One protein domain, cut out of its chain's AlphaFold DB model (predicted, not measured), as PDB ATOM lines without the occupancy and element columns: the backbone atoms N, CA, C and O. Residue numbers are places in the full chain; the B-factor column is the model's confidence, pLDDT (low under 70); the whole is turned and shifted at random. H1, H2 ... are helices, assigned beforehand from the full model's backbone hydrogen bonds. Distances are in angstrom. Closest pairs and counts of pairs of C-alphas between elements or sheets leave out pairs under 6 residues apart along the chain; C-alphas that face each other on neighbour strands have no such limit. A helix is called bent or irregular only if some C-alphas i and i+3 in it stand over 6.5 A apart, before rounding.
ATOM      1  N   GLY A  18      28.322 -36.515 -29.521       69.19
ATOM      2  CA  GLY A  18      28.656 -37.145 -30.809       69.19
ATOM      3  C   GLY A  18      30.163 -37.171 -31.117       69.19
ATOM      4  O   GLY A  18      30.682 -38.158 -31.643       69.19
ATOM      5  N   GLY A  19      30.894 -36.125 -30.711       75.69
ATOM      6  CA  GLY A  19      32.354 -36.076 -30.842       75.69
ATOM      7  C   GLY A  19      33.071 -37.139 -30.003       75.69
ATOM      8  O   GLY A  19      34.066 -37.704 -30.451       75.69
ATOM      9  N   PHE A  20      32.540 -37.473 -28.822       81.19
ATOM     10  CA  PHE A  20      33.094 -38.520 -27.961       81.19
ATOM     11  C   PHE A  20      32.912 -39.911 -28.574       81.19
ATOM     12  O   PHE A  20      33.870 -40.677 -28.635       81.19
ATOM     13  N   SER A  21      31.727 -40.219 -29.116       83.19
ATOM     14  CA  SER A  21      31.512 -41.488 -29.829       83.19
ATOM     15  C   SER A  21      32.419 -41.635 -31.056       83.19
ATOM     16  O   SER A  21      32.961 -42.716 -31.284       83.19
ATOM     17  N   PHE A  22      32.646 -40.550 -31.806       84.81
ATOM     18  CA  PHE A  22      33.570 -40.559 -32.941       84.81
ATOM     19  C   PHE A  22      35.008 -40.845 -32.495       84.81
ATOM     20  O   PHE A  22      35.657 -41.734 -33.046       84.81
ATOM     21  N   PHE A  23      35.490 -40.158 -31.458       85.81
ATOM     22  CA  PHE A  23      36.839 -40.374 -30.938       85.81
ATOM     23  C   PHE A  23      37.059 -41.821 -30.482       85.81
ATOM     24  O   PHE A  23      38.047 -42.440 -30.868       85.81
ATOM     25  N   VAL A  24      36.108 -42.400 -29.742       85.81
ATOM     26  CA  VAL A  24      36.186 -43.806 -29.312       85.81
ATOM     27  C   VAL A  24      36.228 -44.756 -30.514       85.81
ATOM     28  O   VAL A  24      37.038 -45.682 -30.529       85.81
ATOM     29  N   SER A  25      35.421 -44.509 -31.552       88.00
ATOM     30  CA  SER A  25      35.449 -45.323 -32.775       88.00
ATOM     31  C   SER A  25      36.780 -45.221 -33.534       88.00
ATOM     32  O   SER A  25      37.273 -46.226 -34.049       88.00
ATOM     33  N   LEU A  26      37.409 -44.040 -33.540       88.12
ATOM     34  CA  LEU A  26      38.714 -43.802 -34.160       88.12
ATOM     35  C   LEU A  26      39.827 -44.530 -33.400       88.12
ATOM     36  O   LEU A  26      40.637 -45.215 -34.022       88.12
ATOM     37  N   VAL A  27      39.835 -44.446 -32.063       87.44
ATOM     38  CA  VAL A  27      40.781 -45.179 -31.201       87.44
ATOM     39  C   VAL A  27      40.660 -46.682 -31.447       87.44
ATOM     40  O   VAL A  27      41.666 -47.361 -31.637       87.44
ATOM     41  N   PHE A  28      39.429 -47.197 -31.485       87.94
ATOM     42  CA  PHE A  28      39.168 -48.614 -31.717       87.94
ATOM     43  C   PHE A  28      39.634 -49.065 -33.108       87.94
ATOM     44  O   PHE A  28      40.283 -50.100 -33.245       87.94
ATOM     45  N   THR A  29      39.381 -48.251 -34.133       88.62
ATOM     46  CA  THR A  29      39.827 -48.516 -35.507       88.62
ATOM     47  C   THR A  29      41.355 -48.547 -35.606       88.62
ATOM     48  O   THR A  29      41.910 -49.509 -36.133       88.62
ATOM     49  N   LEU A  30      42.051 -47.552 -35.041       84.94
ATOM     50  CA  LEU A  30      43.520 -47.522 -35.017       84.94
ATOM     51  C   LEU A  30      44.112 -48.682 -34.209       84.94
ATOM     52  O   LEU A  30      45.150 -49.224 -34.578       84.94
ATOM     53  N   PHE A  31      43.439 -49.102 -33.137       84.19
ATOM     54  CA  PHE A  31      43.850 -50.261 -32.352       84.19
ATOM     55  C   PHE A  31      43.791 -51.563 -33.163       84.19
ATOM     56  O   PHE A  31      44.717 -52.366 -33.081       84.19
ATOM     57  N   LEU A  32      42.754 -51.756 -33.986       85.81
ATOM     58  CA  LEU A  32      42.660 -52.907 -34.895       85.81
ATOM     59  C   LEU A  32      43.714 -52.850 -36.011       85.81
ATOM     60  O   LEU A  32      44.326 -53.863 -36.342       85.81
ATOM     61  N   LEU A  33      43.958 -51.659 -36.560       84.88
ATOM     62  CA  LEU A  33      44.964 -51.426 -37.601       84.88
ATOM     63  C   LEU A  33      46.405 -51.561 -37.102       84.88
ATOM     64  O   LEU A  33      47.302 -51.738 -37.921       84.88
ATOM     65  N   ARG A  34      46.636 -51.552 -35.782       79.94
ATOM     66  CA  ARG A  34      47.967 -51.711 -35.179       79.94
ATOM     67  C   ARG A  34      48.701 -52.959 -35.669       79.94
ATOM     68  O   ARG A  34      49.919 -52.942 -35.760       79.94
ATOM     69  N   PHE A  35      47.983 -54.031 -36.002       73.88
ATOM     70  CA  PHE A  35      48.597 -55.255 -36.523       73.88
ATOM     71  C   PHE A  35      49.295 -55.055 -37.884       73.88
ATOM     72  O   PHE A  35      50.218 -55.790 -38.216       73.88
ATOM     73  N   PHE A  36      48.874 -54.051 -38.656       77.00
ATOM     74  CA  PHE A  36      49.443 -53.697 -39.959       77.00
ATOM     75  C   PHE A  36      50.436 -52.526 -39.886       77.00
ATOM     76  O   PHE A  36      51.020 -52.155 -40.902       77.00
ATOM     77  N   ASP A  37      50.627 -51.939 -38.703       72.19
ATOM     78  CA  ASP A  37      51.424 -50.733 -38.488       72.19
ATOM     79  C   ASP A  37      52.794 -51.082 -37.887       72.19
ATOM     80  O   ASP A  37      52.959 -51.170 -36.669       72.19
ATOM     81  N   ASN A  38      53.786 -51.304 -38.755       67.12
ATOM     82  CA  ASN A  38      55.163 -51.607 -38.345       67.12
ATOM     83  C   ASN A  38      55.925 -50.375 -37.825       67.12
ATOM     84  O   ASN A  38      56.845 -50.522 -37.022       67.12
ATOM     85  N   ASP A  39      55.524 -49.170 -38.234       70.75
ATOM     86  CA  ASP A  39      56.258 -47.927 -37.961       70.75
ATOM     87  C   ASP A  39      55.691 -47.138 -36.762       70.75
ATOM     88  O   ASP A  39      56.116 -46.017 -36.484       70.75
ATOM     89  N   ASN A  40      54.743 -47.721 -36.012       70.25
ATOM     90  CA  ASN A  40      54.041 -47.087 -34.882       70.25
ATOM     91  C   ASN A  40      53.385 -45.736 -35.237       70.25
ATOM     92  O   ASN A  40      53.161 -44.885 -34.366       70.25
ATOM     93  N   VAL A  41      53.050 -45.525 -36.511       70.06
ATOM     94  CA  VAL A  41      52.462 -44.276 -37.009       70.06
ATOM     95  C   VAL A  41      51.089 -44.045 -36.373       70.06
ATOM     96  O   VAL A  41      50.751 -42.922 -35.995       70.06
ATOM     97  N   GLY A  42      50.322 -45.112 -36.161       74.00
ATOM     98  CA  GLY A  42      49.020 -45.095 -35.509       74.00
ATOM     99  C   GLY A  42      49.078 -44.622 -34.058       74.00
ATOM    100  O   GLY A  42      48.202 -43.869 -33.638       74.00
ATOM    101  N   ILE A  43      50.122 -44.981 -33.301       73.50
ATOM    102  CA  ILE A  43      50.307 -44.509 -31.914       73.50
ATOM    103  C   ILE A  43      50.619 -43.008 -31.894       73.50
ATOM    104  O   ILE A  43      50.078 -42.276 -31.061       73.50
ATOM    105  N   ASN A  44      51.432 -42.531 -32.839       72.00
ATOM    106  CA  ASN A  44      51.741 -41.108 -32.965       72.00
ATOM    107  C   ASN A  44      50.485 -40.297 -33.316       72.00
ATOM    108  O   ASN A  44      50.174 -39.313 -32.644       72.00
ATOM    109  N   ILE A  45      49.706 -40.750 -34.304       76.12
ATOM    110  CA  ILE A  45      48.427 -40.124 -34.668       76.12
ATOM    111  C   ILE A  45      47.466 -40.125 -33.474       76.12
ATOM    112  O   ILE A  45      46.849 -39.100 -33.186       76.12
ATOM    113  N   LEU A  46      47.368 -41.236 -32.740       80.94
ATOM    114  CA  LEU A  46      46.494 -41.353 -31.573       80.94
ATOM    115  C   LEU A  46      46.862 -40.360 -30.464       80.94
ATOM    116  O   LEU A  46      45.971 -39.735 -29.889       80.94
ATOM    117  N   SER A  47      48.158 -40.182 -30.195       74.69
ATOM    118  CA  SER A  47      48.659 -39.187 -29.240       74.69
ATOM    119  C   SER A  47      48.233 -37.771 -29.646       74.69
ATOM    120  O   SER A  47      47.640 -37.032 -28.858       74.69
ATOM    121  N   GLY A  48      48.434 -37.424 -30.919       72.12
ATOM    122  CA  GLY A  48      48.080 -36.119 -31.463       72.12
ATOM    123  C   GLY A  48      46.579 -35.816 -31.465       72.12
ATOM    124  O   GLY A  48      46.135 -34.778 -30.966       72.12
ATOM    125  N   VAL A  49      45.782 -36.748 -31.992       77.69
ATOM    126  CA  VAL A  49      44.318 -36.640 -32.042       77.69
ATOM    127  C   VAL A  49      43.724 -36.654 -30.634       77.69
ATOM    128  O   VAL A  49      42.777 -35.917 -30.378       77.69
ATOM    129  N   GLY A  50      44.295 -37.421 -29.700       80.81
ATOM    130  CA  GLY A  50      43.876 -37.441 -28.299       80.81
ATOM    131  C   GLY A  50      44.006 -36.079 -27.625       80.81
ATOM    132  O   GLY A  50      43.049 -35.604 -27.012       80.81
ATOM    133  N   VAL A  51      45.145 -35.402 -27.789       74.94
ATOM    134  CA  VAL A  51      45.348 -34.052 -27.240       74.94
ATOM    135  C   VAL A  51      44.344 -33.059 -27.834       74.94
ATOM    136  O   VAL A  51      43.694 -32.324 -27.087       74.94
ATOM    137  N   LEU A  52      44.155 -33.069 -29.159       75.00
ATOM    138  CA  LEU A  52      43.161 -32.213 -29.817       75.00
ATOM    139  C   LEU A  52      41.741 -32.496 -29.338       75.00
ATOM    140  O   LEU A  52      40.974 -31.562 -29.102       75.00
ATOM    141  N   PHE A  53      41.403 -33.773 -29.166       81.94
ATOM    142  CA  PHE A  53      40.104 -34.195 -28.675       81.94
ATOM    143  C   PHE A  53      39.850 -33.684 -27.259       81.94
ATOM    144  O   PHE A  53      38.809 -33.083 -27.022       81.94
ATOM    145  N   PHE A  54      40.796 -33.840 -26.328       75.81
ATOM    146  CA  PHE A  54      40.632 -33.345 -24.958       75.81
ATOM    147  C   PHE A  54      40.524 -31.820 -24.888       75.81
ATOM    148  O   PHE A  54      39.722 -31.299 -24.112       75.81
ATOM    149  N   VAL A  55      41.293 -31.096 -25.703       73.69
ATOM    150  CA  VAL A  55      41.199 -29.631 -25.784       73.69
ATOM    151  C   VAL A  55      39.846 -29.201 -26.354       73.69
ATOM    152  O   VAL A  55      39.218 -28.301 -25.796       73.69
ATOM    153  N   GLY A  56      39.363 -29.873 -27.403       71.88
ATOM    154  CA  GLY A  56      38.040 -29.633 -27.981       71.88
ATOM    155  C   GLY A  56      36.893 -29.995 -27.033       71.88
ATOM    156  O   GLY A  56      35.952 -29.225 -26.888       71.88
ATOM    157  N   LEU A  57      36.996 -31.122 -26.325       75.31
ATOM    158  CA  LEU A  57      36.008 -31.573 -25.343       75.31
ATOM    159  C   LEU A  57      35.928 -30.609 -24.151       75.31
ATOM    160  O   LEU A  57      34.841 -30.254 -23.710       75.31
ATOM    161  N   LYS A  58      37.078 -30.157 -23.634       69.69
ATOM    162  CA  LYS A  58      37.130 -29.168 -22.548       69.69
ATOM    163  C   LYS A  58      36.485 -27.841 -22.960       69.69
ATOM    164  O   LYS A  58      35.803 -27.227 -22.142       69.69
ATOM    165  N   ASP A  59      36.700 -27.413 -24.203       67.81
ATOM    166  CA  ASP A  59      36.074 -26.216 -24.774       67.81
ATOM    167  C   ASP A  59      34.546 -26.359 -24.878       67.81
ATOM    168  O   ASP A  59      33.823 -25.463 -24.444       67.81
ATOM    169  N   ASP A  60      34.064 -27.507 -25.367       67.19
ATOM    170  CA  ASP A  60      32.635 -27.797 -25.559       67.19
ATOM    171  C   ASP A  60      31.865 -27.937 -24.229       67.19
ATOM    172  O   ASP A  60      30.698 -27.563 -24.137       67.19
ATOM    173  N   LEU A  61      32.522 -28.431 -23.169       64.25
ATOM    174  CA  LEU A  61      31.886 -28.675 -21.867       64.25
ATOM    175  C   LEU A  61      31.858 -27.461 -20.930       64.25
ATOM    176  O   LEU A  61      30.912 -27.326 -20.155       64.25
ATOM    177  N   VAL A  62      32.899 -26.622 -20.930       61.97
ATOM    178  CA  VAL A  62      33.094 -25.607 -19.871       61.97
ATOM    179  C   VAL A  62      32.780 -24.185 -20.343       61.97
ATOM    180  O   VAL A  62      32.549 -23.323 -19.501       61.97
ATOM    181  N   GLY A  63      32.711 -23.922 -21.654       60.62
ATOM    182  CA  GLY A  63      32.469 -22.568 -22.164       60.62
ATOM    183  C   GLY A  63      33.602 -21.626 -21.755       60.62
ATOM    184  O   GLY A  63      33.486 -20.835 -20.824       60.62
ATOM    185  N   VAL A  64      34.746 -21.757 -22.422       64.25
ATOM    186  CA  VAL A  64      35.984 -21.087 -22.013       64.25
ATOM    187  C   VAL A  64      36.096 -19.702 -22.660       64.25
ATOM    188  O   VAL A  64      35.795 -19.537 -23.843       64.25
ATOM    189  N   ASN A  65      36.589 -18.704 -21.911       71.50
ATOM    190  CA  ASN A  65      36.871 -17.375 -22.461       71.50
ATOM    191  C   ASN A  65      37.770 -17.459 -23.719       71.50
ATOM    192  O   ASN A  65      38.729 -18.243 -23.733       71.50
ATOM    193  N   PRO A  66      37.535 -16.613 -24.747       68.88
ATOM    194  CA  PRO A  66      38.243 -16.673 -26.033       68.88
ATOM    195  C   PRO A  66      39.776 -16.664 -25.922       68.88
ATOM    196  O   PRO A  66      40.458 -17.339 -26.691       68.88
ATOM    197  N   SER A  67      40.333 -15.943 -24.947       74.19
ATOM    198  CA  SER A  67      41.782 -15.863 -24.733       74.19
ATOM    199  C   SER A  67      42.373 -17.183 -24.230       74.19
ATOM    200  O   SER A  67      43.370 -17.666 -24.765       74.19
ATOM    201  N   THR A  68      41.738 -17.817 -23.243       72.06
ATOM    202  CA  THR A  68      42.196 -19.100 -22.684       72.06
ATOM    203  C   THR A  68      42.026 -20.239 -23.690       72.06
ATOM    204  O   THR A  68      42.807 -21.190 -23.699       72.06
ATOM    205  N   LYS A  69      41.037 -20.112 -24.579       72.94
ATOM    206  CA  LYS A  69      40.794 -21.027 -25.693       72.94
ATOM    207  C   LYS A  69      41.938 -21.035 -26.708       72.94
ATOM    208  O   LYS A  69      42.418 -22.103 -27.080       72.94
ATOM    209  N   ILE A  70      42.421 -19.854 -27.103       76.06
ATOM    210  CA  ILE A  70      43.560 -19.726 -28.025       76.06
ATOM    211  C   ILE A  70      44.837 -20.294 -27.388       76.06
ATOM    212  O   ILE A  70      45.556 -21.048 -28.036       76.06
ATOM    213  N   ILE A  71      45.089 -20.008 -26.106       79.38
ATOM    214  CA  ILE A  71      46.260 -20.543 -25.387       79.38
ATOM    215  C   ILE A  71      46.219 -22.078 -25.336       79.38
ATOM    216  O   ILE A  71      47.219 -22.731 -25.628       79.38
ATOM    217  N   GLY A  72      45.058 -22.665 -25.027       75.12
ATOM    218  CA  GLY A  72      44.886 -24.120 -25.016       75.12
ATOM    219  C   GLY A  72      45.137 -24.761 -26.383       75.12
ATOM    220  O   GLY A  72      45.805 -25.789 -26.465       75.12
ATOM    221  N   GLN A  73      44.667 -24.129 -27.462       77.06
ATOM    222  CA  GLN A  73      44.898 -24.595 -28.834       77.06
ATOM    223  C   GLN A  73      46.373 -24.505 -29.243       77.06
ATOM    224  O   GLN A  73      46.883 -25.434 -29.867       77.06
ATOM    225  N   ILE A  74      47.075 -23.436 -28.856       80.75
ATOM    226  CA  ILE A  74      48.513 -23.280 -29.117       80.75
ATOM    227  C   ILE A  74      49.312 -24.379 -28.406       80.75
ATOM    228  O   ILE A  74      50.157 -25.017 -29.032       80.75
ATOM    229  N   ILE A  75      49.015 -24.656 -27.130       78.50
ATOM    230  CA  ILE A  75      49.694 -25.711 -26.356       78.50
ATOM    231  C   ILE A  75      49.426 -27.096 -26.963       78.50
ATOM    232  O   ILE A  75      50.360 -27.875 -27.151       78.50
ATOM    233  N   ALA A  76      48.171 -27.385 -27.318       74.31
ATOM    234  CA  ALA A  76      47.782 -28.642 -27.957       74.31
ATOM    235  C   ALA A  76      48.527 -28.875 -29.278       74.31
ATOM    236  O   ALA A  76      49.044 -29.960 -29.535       74.31
ATOM    237  N   THR A  77      48.612 -27.825 -30.090       75.75
ATOM    238  CA  THR A  77      49.254 -27.844 -31.405       75.75
ATOM    239  C   THR A  77      50.777 -27.991 -31.288       75.75
ATOM    240  O   THR A  77      51.381 -28.765 -32.026       75.75
ATOM    241  N   LEU A  78      51.402 -27.328 -30.308       76.25
ATOM    242  CA  LEU A  78      52.825 -27.499 -29.993       76.25
ATOM    243  C   LEU A  78      53.157 -28.933 -29.566       76.25
ATOM    244  O   LEU A  78      54.127 -29.504 -30.063       76.25
ATOM    245  N   MET A  79      52.349 -29.537 -28.687       70.31
ATOM    246  CA  MET A  79      52.530 -30.939 -28.287       70.31
ATOM    247  C   MET A  79      52.410 -31.897 -29.475       70.31
ATOM    248  O   MET A  79      53.208 -32.825 -29.604       70.31
ATOM    249  N   LEU A  80      51.459 -31.633 -30.373       70.94
ATOM    250  CA  LEU A  80      51.282 -32.382 -31.612       70.94
ATOM    251  C   LEU A  80      52.553 -32.368 -32.469       70.94
ATOM    252  O   LEU A  80      53.051 -33.431 -32.840       70.94
ATOM    253  N   PHE A  81      53.119 -31.192 -32.741       71.75
ATOM    254  CA  PHE A  81      54.300 -31.080 -33.604       71.75
ATOM    255  C   PHE A  81      55.570 -31.656 -32.985       71.75
ATOM    256  O   PHE A  81      56.395 -32.208 -33.715       71.75
ATOM    257  N   LEU A  82      55.723 -31.570 -31.662       67.31
ATOM    258  CA  LEU A  82      56.870 -32.151 -30.965       67.31
ATOM    259  C   LEU A  82      56.814 -33.687 -30.929       67.31
ATOM    260  O   LEU A  82      57.864 -34.320 -30.953       67.31
ATOM    261  N   GLY A  83      55.616 -34.282 -30.882       62.03
ATOM    262  CA  GLY A  83      55.443 -35.731 -30.726       62.03
ATOM    263  C   GLY A  83      55.213 -36.523 -32.015       62.03
ATOM    264  O   GLY A  83      55.546 -37.701 -32.061       62.03
ATOM    265  N   THR A  84      54.637 -35.917 -33.058       60.72
ATOM    266  CA  THR A  84      54.127 -36.677 -34.222       60.72
ATOM    267  C   THR A  84      54.875 -36.432 -35.523       60.72
ATOM    268  O   THR A  84      54.619 -37.116 -36.510       60.72
ATOM    269  N   GLY A  85      55.772 -35.442 -35.564       63.22
ATOM    270  CA  GLY A  85      56.447 -35.057 -36.805       63.22
ATOM    271  C   GLY A  85      55.506 -34.513 -37.888       63.22
ATOM    272  O   GLY A  85      55.977 -34.254 -38.991       63.22
ATOM    273  N   LEU A  86      54.217 -34.284 -37.582       64.38
ATOM    274  CA  LEU A  86      53.193 -33.728 -38.478       64.38
ATOM    275  C   LEU A  86      53.402 -32.228 -38.729       64.38
ATOM    276  O   LEU A  86      52.494 -31.423 -38.567       64.38
ATOM    277  N   LYS A  87      54.622 -31.825 -39.069       67.94
ATOM    278  CA  LYS A  87      54.973 -30.454 -39.432       67.94
ATOM    279  C   LYS A  87      55.096 -30.365 -40.945       67.94
ATOM    280  O   LYS A  87      55.543 -31.310 -41.590       67.94
ATOM    281  N   ILE A  88      54.739 -29.219 -41.507       69.75
ATOM    282  CA  ILE A  88      54.938 -28.953 -42.933       69.75
ATOM    283  C   ILE A  88      56.448 -28.826 -43.171       69.75
ATOM    284  O   ILE A  88      57.039 -27.795 -42.849       69.75
ATOM    285  N   THR A  89      57.103 -29.884 -43.646       70.38
ATOM    286  CA  THR A  89      58.553 -29.898 -43.912       70.38
ATOM    287  C   THR A  89      58.889 -29.315 -45.277       70.38
ATOM    288  O   THR A  89      59.896 -28.625 -45.423       70.38
ATOM    289  N   THR A  90      58.015 -29.547 -46.250       70.94
ATOM    290  CA  THR A  90      58.193 -29.187 -47.655       70.94
ATOM    291  C   THR A  90      56.913 -28.546 -48.192       70.94
ATOM    292  O   THR A  90      55.815 -28.816 -47.708       70.94
ATOM    293  N   LEU A  91      57.046 -27.669 -49.188       71.12
ATOM    294  CA  LEU A  91      55.916 -27.112 -49.950       71.12
ATOM    295  C   LEU A  91      55.741 -27.840 -51.291       71.12
ATOM    296  O   LEU A  91      55.262 -27.239 -52.243       71.12
ATOM    297  N   ASP A  92      56.214 -29.085 -51.401       68.69
ATOM    298  CA  ASP A  92      56.190 -29.889 -52.633       68.69
ATOM    299  C   ASP A  92      56.622 -29.104 -53.883       68.69
ATOM    300  O   ASP A  92      56.015 -29.169 -54.950       68.69
ATOM    301  N   ASN A  93      57.699 -28.323 -53.732       69.69
ATOM    302  CA  ASN A  93      58.300 -27.511 -54.788       69.69
ATOM    303  C   ASN A  93      57.424 -26.357 -55.327       69.69
ATOM    304  O   ASN A  93      57.718 -25.810 -56.388       69.69
ATOM    305  N   PHE A  94      56.400 -25.919 -54.584       67.56
ATOM    306  CA  PHE A  94      55.425 -24.893 -54.998       67.56
ATOM    307  C   PHE A  94      56.026 -23.511 -55.350       67.56
ATOM    308  O   PHE A  94      55.354 -22.691 -55.965       67.56
ATOM    309  N   LEU A  95      57.300 -23.258 -55.024       68.94
ATOM    310  CA  LEU A  95      58.059 -22.047 -55.388       68.94
ATOM    311  C   LEU A  95      59.562 -22.332 -55.645       68.94
ATOM    312  O   LEU A  95      60.389 -21.434 -55.523       68.94
ATOM    313  N   GLY A  96      59.947 -23.584 -55.924       68.31
ATOM    314  CA  GLY A  96      61.366 -23.996 -55.941       68.31
ATOM    315  C   GLY A  96      61.995 -24.148 -54.545       68.31
ATOM    316  O   GLY A  96      63.202 -24.322 -54.415       68.31
ATOM    317  N   ILE A  97      61.175 -24.062 -53.494       70.25
ATOM    318  CA  ILE A  97      61.578 -24.251 -52.100       70.25
ATOM    319  C   ILE A  97      61.359 -25.723 -51.752       70.25
ATOM    320  O   ILE A  97      60.215 -26.171 -51.639       70.25
ATOM    321  N   THR A  98      62.452 -26.467 -51.596       67.56
ATOM    322  CA  THR A  98      62.420 -27.868 -51.158       67.56
ATOM    323  C   THR A  98      62.277 -27.958 -49.649       67.56
ATOM    324  O   THR A  98      61.353 -28.608 -49.183       67.56
ATOM    325  N   ASP A  99      63.104 -27.231 -48.895       72.38
ATOM    326  CA  ASP A  99      63.153 -27.324 -47.437       72.38
ATOM    327  C   ASP A  99      62.788 -26.004 -46.767       72.38
ATOM    328  O   ASP A  99      63.364 -24.945 -47.035       72.38
ATOM    329  N   ILE A 100      61.822 -26.075 -45.855       77.38
ATOM    330  CA  ILE A 100      61.407 -24.937 -45.042       77.38
ATOM    331  C   ILE A 100      62.246 -24.925 -43.756       77.38
ATOM    332  O   ILE A 100      62.360 -25.959 -43.090       77.38
ATOM    333  N   PRO A 101      62.790 -23.771 -43.323       80.62
ATOM    334  CA  PRO A 101      63.473 -23.684 -42.039       80.62
ATOM    335  C   PRO A 101      62.540 -24.082 -40.885       80.62
ATOM    336  O   PRO A 101      61.369 -23.698 -40.843       80.62
ATOM    337  N   TYR A 102      63.078 -24.819 -39.909       78.19
ATOM    338  CA  TYR A 102      62.312 -25.460 -38.829       78.19
ATOM    339  C   TYR A 102      61.364 -24.510 -38.077       78.19
ATOM    340  O   TYR A 102      60.216 -24.855 -37.804       78.19
ATOM    341  N   TRP A 103      61.812 -23.287 -37.790       78.56
ATOM    342  CA  TRP A 103      60.992 -22.285 -37.105       78.56
ATOM    343  C   TRP A 103      59.774 -21.851 -37.933       78.56
ATOM    344  O   TRP A 103      58.669 -21.708 -37.407       78.56
ATOM    345  N   LEU A 104      59.962 -21.677 -39.244       81.62
ATOM    346  CA  LEU A 104      58.896 -21.281 -40.161       81.62
ATOM    347  C   LEU A 104      57.888 -22.420 -40.365       81.62
ATOM    348  O   LEU A 104      56.686 -22.168 -40.405       81.62
ATOM    349  N   SER A 105      58.368 -23.666 -40.410       81.06
ATOM    350  CA  SER A 105      57.533 -24.871 -40.460       81.06
ATOM    351  C   SER A 105      56.570 -24.952 -39.268       81.06
ATOM    352  O   SER A 105      55.364 -25.137 -39.454       81.06
ATOM    353  N   ILE A 106      57.070 -24.730 -38.044       79.12
ATOM    354  CA  ILE A 106      56.238 -24.710 -36.829       79.12
ATOM    355  C   ILE A 106      55.209 -23.582 -36.897       79.12
ATOM    356  O   ILE A 106      54.032 -23.800 -36.606       79.12
ATOM    357  N   PHE A 107      55.641 -22.382 -37.289       84.25
ATOM    358  CA  PHE A 107      54.764 -21.218 -37.346       84.25
ATOM    359  C   PHE A 107      53.612 -21.414 -38.343       84.25
ATOM    360  O   PHE A 107      52.450 -21.221 -37.982       84.25
ATOM    361  N   MET A 108      53.920 -21.864 -39.563       82.69
ATOM    362  CA  MET A 108      52.930 -22.147 -40.606       82.69
ATOM    363  C   MET A 108      51.941 -23.228 -40.171       82.69
ATOM    364  O   MET A 108      50.728 -23.032 -40.251       82.69
ATOM    365  N   SER A 109      52.454 -24.346 -39.653       82.69
ATOM    366  CA  SER A 109      51.618 -25.476 -39.243       82.69
ATOM    367  C   SER A 109      50.685 -25.079 -38.086       82.69
ATOM    368  O   SER A 109      49.502 -25.422 -38.084       82.69
ATOM    369  N   CYS A 110      51.178 -24.280 -37.132       83.06
ATOM    370  CA  CYS A 110      50.375 -23.772 -36.019       83.06
ATOM    371  C   CYS A 110      49.284 -22.797 -36.483       83.06
ATOM    372  O   CYS A 110      48.125 -22.914 -36.075       83.06
ATOM    373  N   GLY A 111      49.630 -21.869 -37.382       84.56
ATOM    374  CA  GLY A 111      48.678 -20.926 -37.969       84.56
ATOM    375  C   GLY A 111      47.555 -21.631 -38.731       84.56
ATOM    376  O   GLY A 111      46.382 -21.312 -38.533       84.56
ATOM    377  N   MET A 112      47.902 -22.639 -39.534       83.81
ATOM    378  CA  MET A 112      46.938 -23.423 -40.305       83.81
ATOM    379  C   MET A 112      45.984 -24.203 -39.394       83.81
ATOM    380  O   MET A 112      44.770 -24.161 -39.592       83.81
ATOM    381  N   MET A 113      46.507 -24.832 -38.337       82.69
ATOM    382  CA  MET A 113      45.675 -25.544 -37.366       82.69
ATOM    383  C   MET A 113      44.696 -24.603 -36.650       82.69
ATOM    384  O   MET A 113      43.498 -24.884 -36.568       82.69
ATOM    385  N   MET A 114      45.169 -23.442 -36.187       82.31
ATOM    386  CA  MET A 114      44.300 -22.439 -35.565       82.31
ATOM    387  C   MET A 114      43.231 -21.912 -36.527       82.31
ATOM    388  O   MET A 114      42.090 -21.706 -36.108       82.31
ATOM    389  N   MET A 115      43.573 -21.703 -37.802       85.06
ATOM    390  CA  MET A 115      42.621 -21.265 -38.822       85.06
ATOM    391  C   MET A 115      41.503 -22.291 -39.010       85.06
ATOM    392  O   MET A 115      40.334 -21.918 -38.952       85.06
ATOM    393  N   ILE A 116      41.844 -23.572 -39.174       83.56
ATOM    394  CA  ILE A 116      40.868 -24.655 -39.363       83.56
ATOM    395  C   ILE A 116      39.920 -24.741 -38.163       83.56
ATOM    396  O   ILE A 116      38.700 -24.765 -38.332       83.56
ATOM    397  N   VAL A 117      40.463 -24.739 -36.943       79.44
ATOM    398  CA  VAL A 117      39.646 -24.855 -35.728       79.44
ATOM    399  C   VAL A 117      38.736 -23.639 -35.550       79.44
ATOM    400  O   VAL A 117      37.551 -23.799 -35.255       79.44
ATOM    401  N   LYS A 118      39.246 -22.420 -35.768       82.44
ATOM    402  CA  LYS A 118      38.423 -21.202 -35.696       82.44
ATOM    403  C   LYS A 118      37.344 -21.175 -36.772       82.44
ATOM    404  O   LYS A 118      36.220 -20.780 -36.478       82.44
ATOM    405  N   LEU A 119      37.666 -21.611 -37.987       82.94
ATOM    406  CA  LEU A 119      36.718 -21.696 -39.091       82.94
ATOM    407  C   LEU A 119      35.562 -22.641 -38.738       82.94
ATOM    408  O   LEU A 119      34.404 -22.240 -38.804       82.94
ATOM    409  N   LEU A 120      35.871 -23.852 -38.263       76.81
ATOM    410  CA  LEU A 120      34.876 -24.827 -37.796       76.81
ATOM    411  C   LEU A 120      33.985 -24.268 -36.680       76.81
ATOM    412  O   LEU A 120      32.777 -24.490 -36.674       76.81
ATOM    413  N   GLN A 121      34.567 -23.515 -35.745       72.38
ATOM    414  CA  GLN A 121      33.819 -22.892 -34.654       72.38
ATOM    415  C   GLN A 121      32.949 -21.724 -35.128       72.38
ATOM    416  O   GLN A 121      31.849 -21.556 -34.611       72.38
ATOM    417  N   SER A 122      33.385 -20.952 -36.126       72.88
ATOM    418  CA  SER A 122      32.609 -19.845 -36.698       72.88
ATOM    419  C   SER A 122      31.280 -20.316 -37.294       72.88
ATOM    420  O   SER A 122      30.269 -19.634 -37.148       72.88
ATOM    421  N   TYR A 123      31.254 -21.499 -37.916       66.06
ATOM    422  CA  TYR A 123      30.027 -22.082 -38.471       66.06
ATOM    423  C   TYR A 123      29.023 -22.547 -37.405       66.06
ATOM    424  O   TYR A 123      27.865 -22.782 -37.730       66.06
ATOM    425  N   ARG A 124      29.427 -22.664 -36.132       58.28
ATOM    426  CA  ARG A 124      28.523 -23.017 -35.025       58.28
ATOM    427  C   ARG A 124      27.676 -21.828 -34.544       58.28
ATOM    428  O   ARG A 124      26.639 -22.059 -33.933       58.28
ATOM    429  N   TRP A 125      28.103 -20.588 -34.807       42.03
ATOM    430  CA  TRP A 125      27.498 -19.361 -34.255       42.03
ATOM    431  C   TRP A 125      26.658 -18.542 -35.248       42.03
ATOM    432  O   TRP A 125      26.207 -17.455 -34.889       42.03
TER     433      TRP A 125
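This is residues 18 to 125 of the 126 residues of a protein of Capnocytophaga ochracea (UniProt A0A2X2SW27). Three helices, H1, H2 and H3, stand side by side in a slab with H2 in the middle, each running opposite to the one before, and a fourth helix, H4, crosses H3 at a steep angle over one face of the slab. A long loop leads from H3 to H4, and its residues 92 to 97 stick out from the body, as do residues 35 to 40 near the turn from H1 to H2 and residues 119 to 125 at the end of the printed part. The printed part has 108 residues with four named helices, in the order H1, H2, H3, H4, and no named strand; the class is all helix. The whole is only just loose, close to compact, with a radius of gyration of the C-alphas of 15.8 A, and it is only just flat, spanning 44 by 40 by 22 A.

H2, residues 41 to 62, is the longest helix by residues. H3, residues 66 to 84, touches it, and the two form a helical hairpin, opposite ways at a shallow tilt of 9 degrees; their closest C-alphas, those of Gly 48 and Leu 80, are 4.9 A apart. H1, residues 18 to 36, also touches H2 and forms a helical hairpin with it, opposite ways at a shallow tilt of 9 degrees; the closest C-alphas, those of Leu 30 and Gly 42, are 6.0 A apart. H4, residues 102 to 122, touches H3 at a steep tilt of 48 degrees, opposite ways, with the C-alphas of Thr 77 and Cys 110 closest at 6.3 A. H3 touches H4 with residues 73 to 81 alone, and H4 touches H3 with residues 106 to 114 alone. The helix packing is mostly aligned, but only just, with 2 of 3 touching pairs at a shallow tilt. H1 is apart from H3 and H4, and H2 is apart from H4. In H2, H3 and H4 every backbone O i to N i+4 pair is within hydrogen-bond range; in H1 13 of 15 are.

H2 measures 31.9 A from first to last C-alpha, with C-alpha 41 at (52.462, -44.276, -37.009). H4 measures 30.3 A and ends with C-alpha 122 at (32.609, -19.845, -36.698). H1 measures 28.1 A and begins with C-alpha 18 at (28.656, -37.145, -30.809); it is only just irregular, with C-alphas 32 and 35 at 6.6 A. H3 measures 26.8 A.

The two C-alphas farthest apart, those of Val 62 and Gly 96, are 45.9 A apart. The printed part has no cut. The links from H1 to H2 and from H2 to H3 are tight, and the link from H3 to H4, residues 85 to 101, is long. The mean pLDDT of the printed part is 75.0, and 26 residues are under 70, among them residues 58 to 64, 82 to 88, 92 to 96 and 123 to 125.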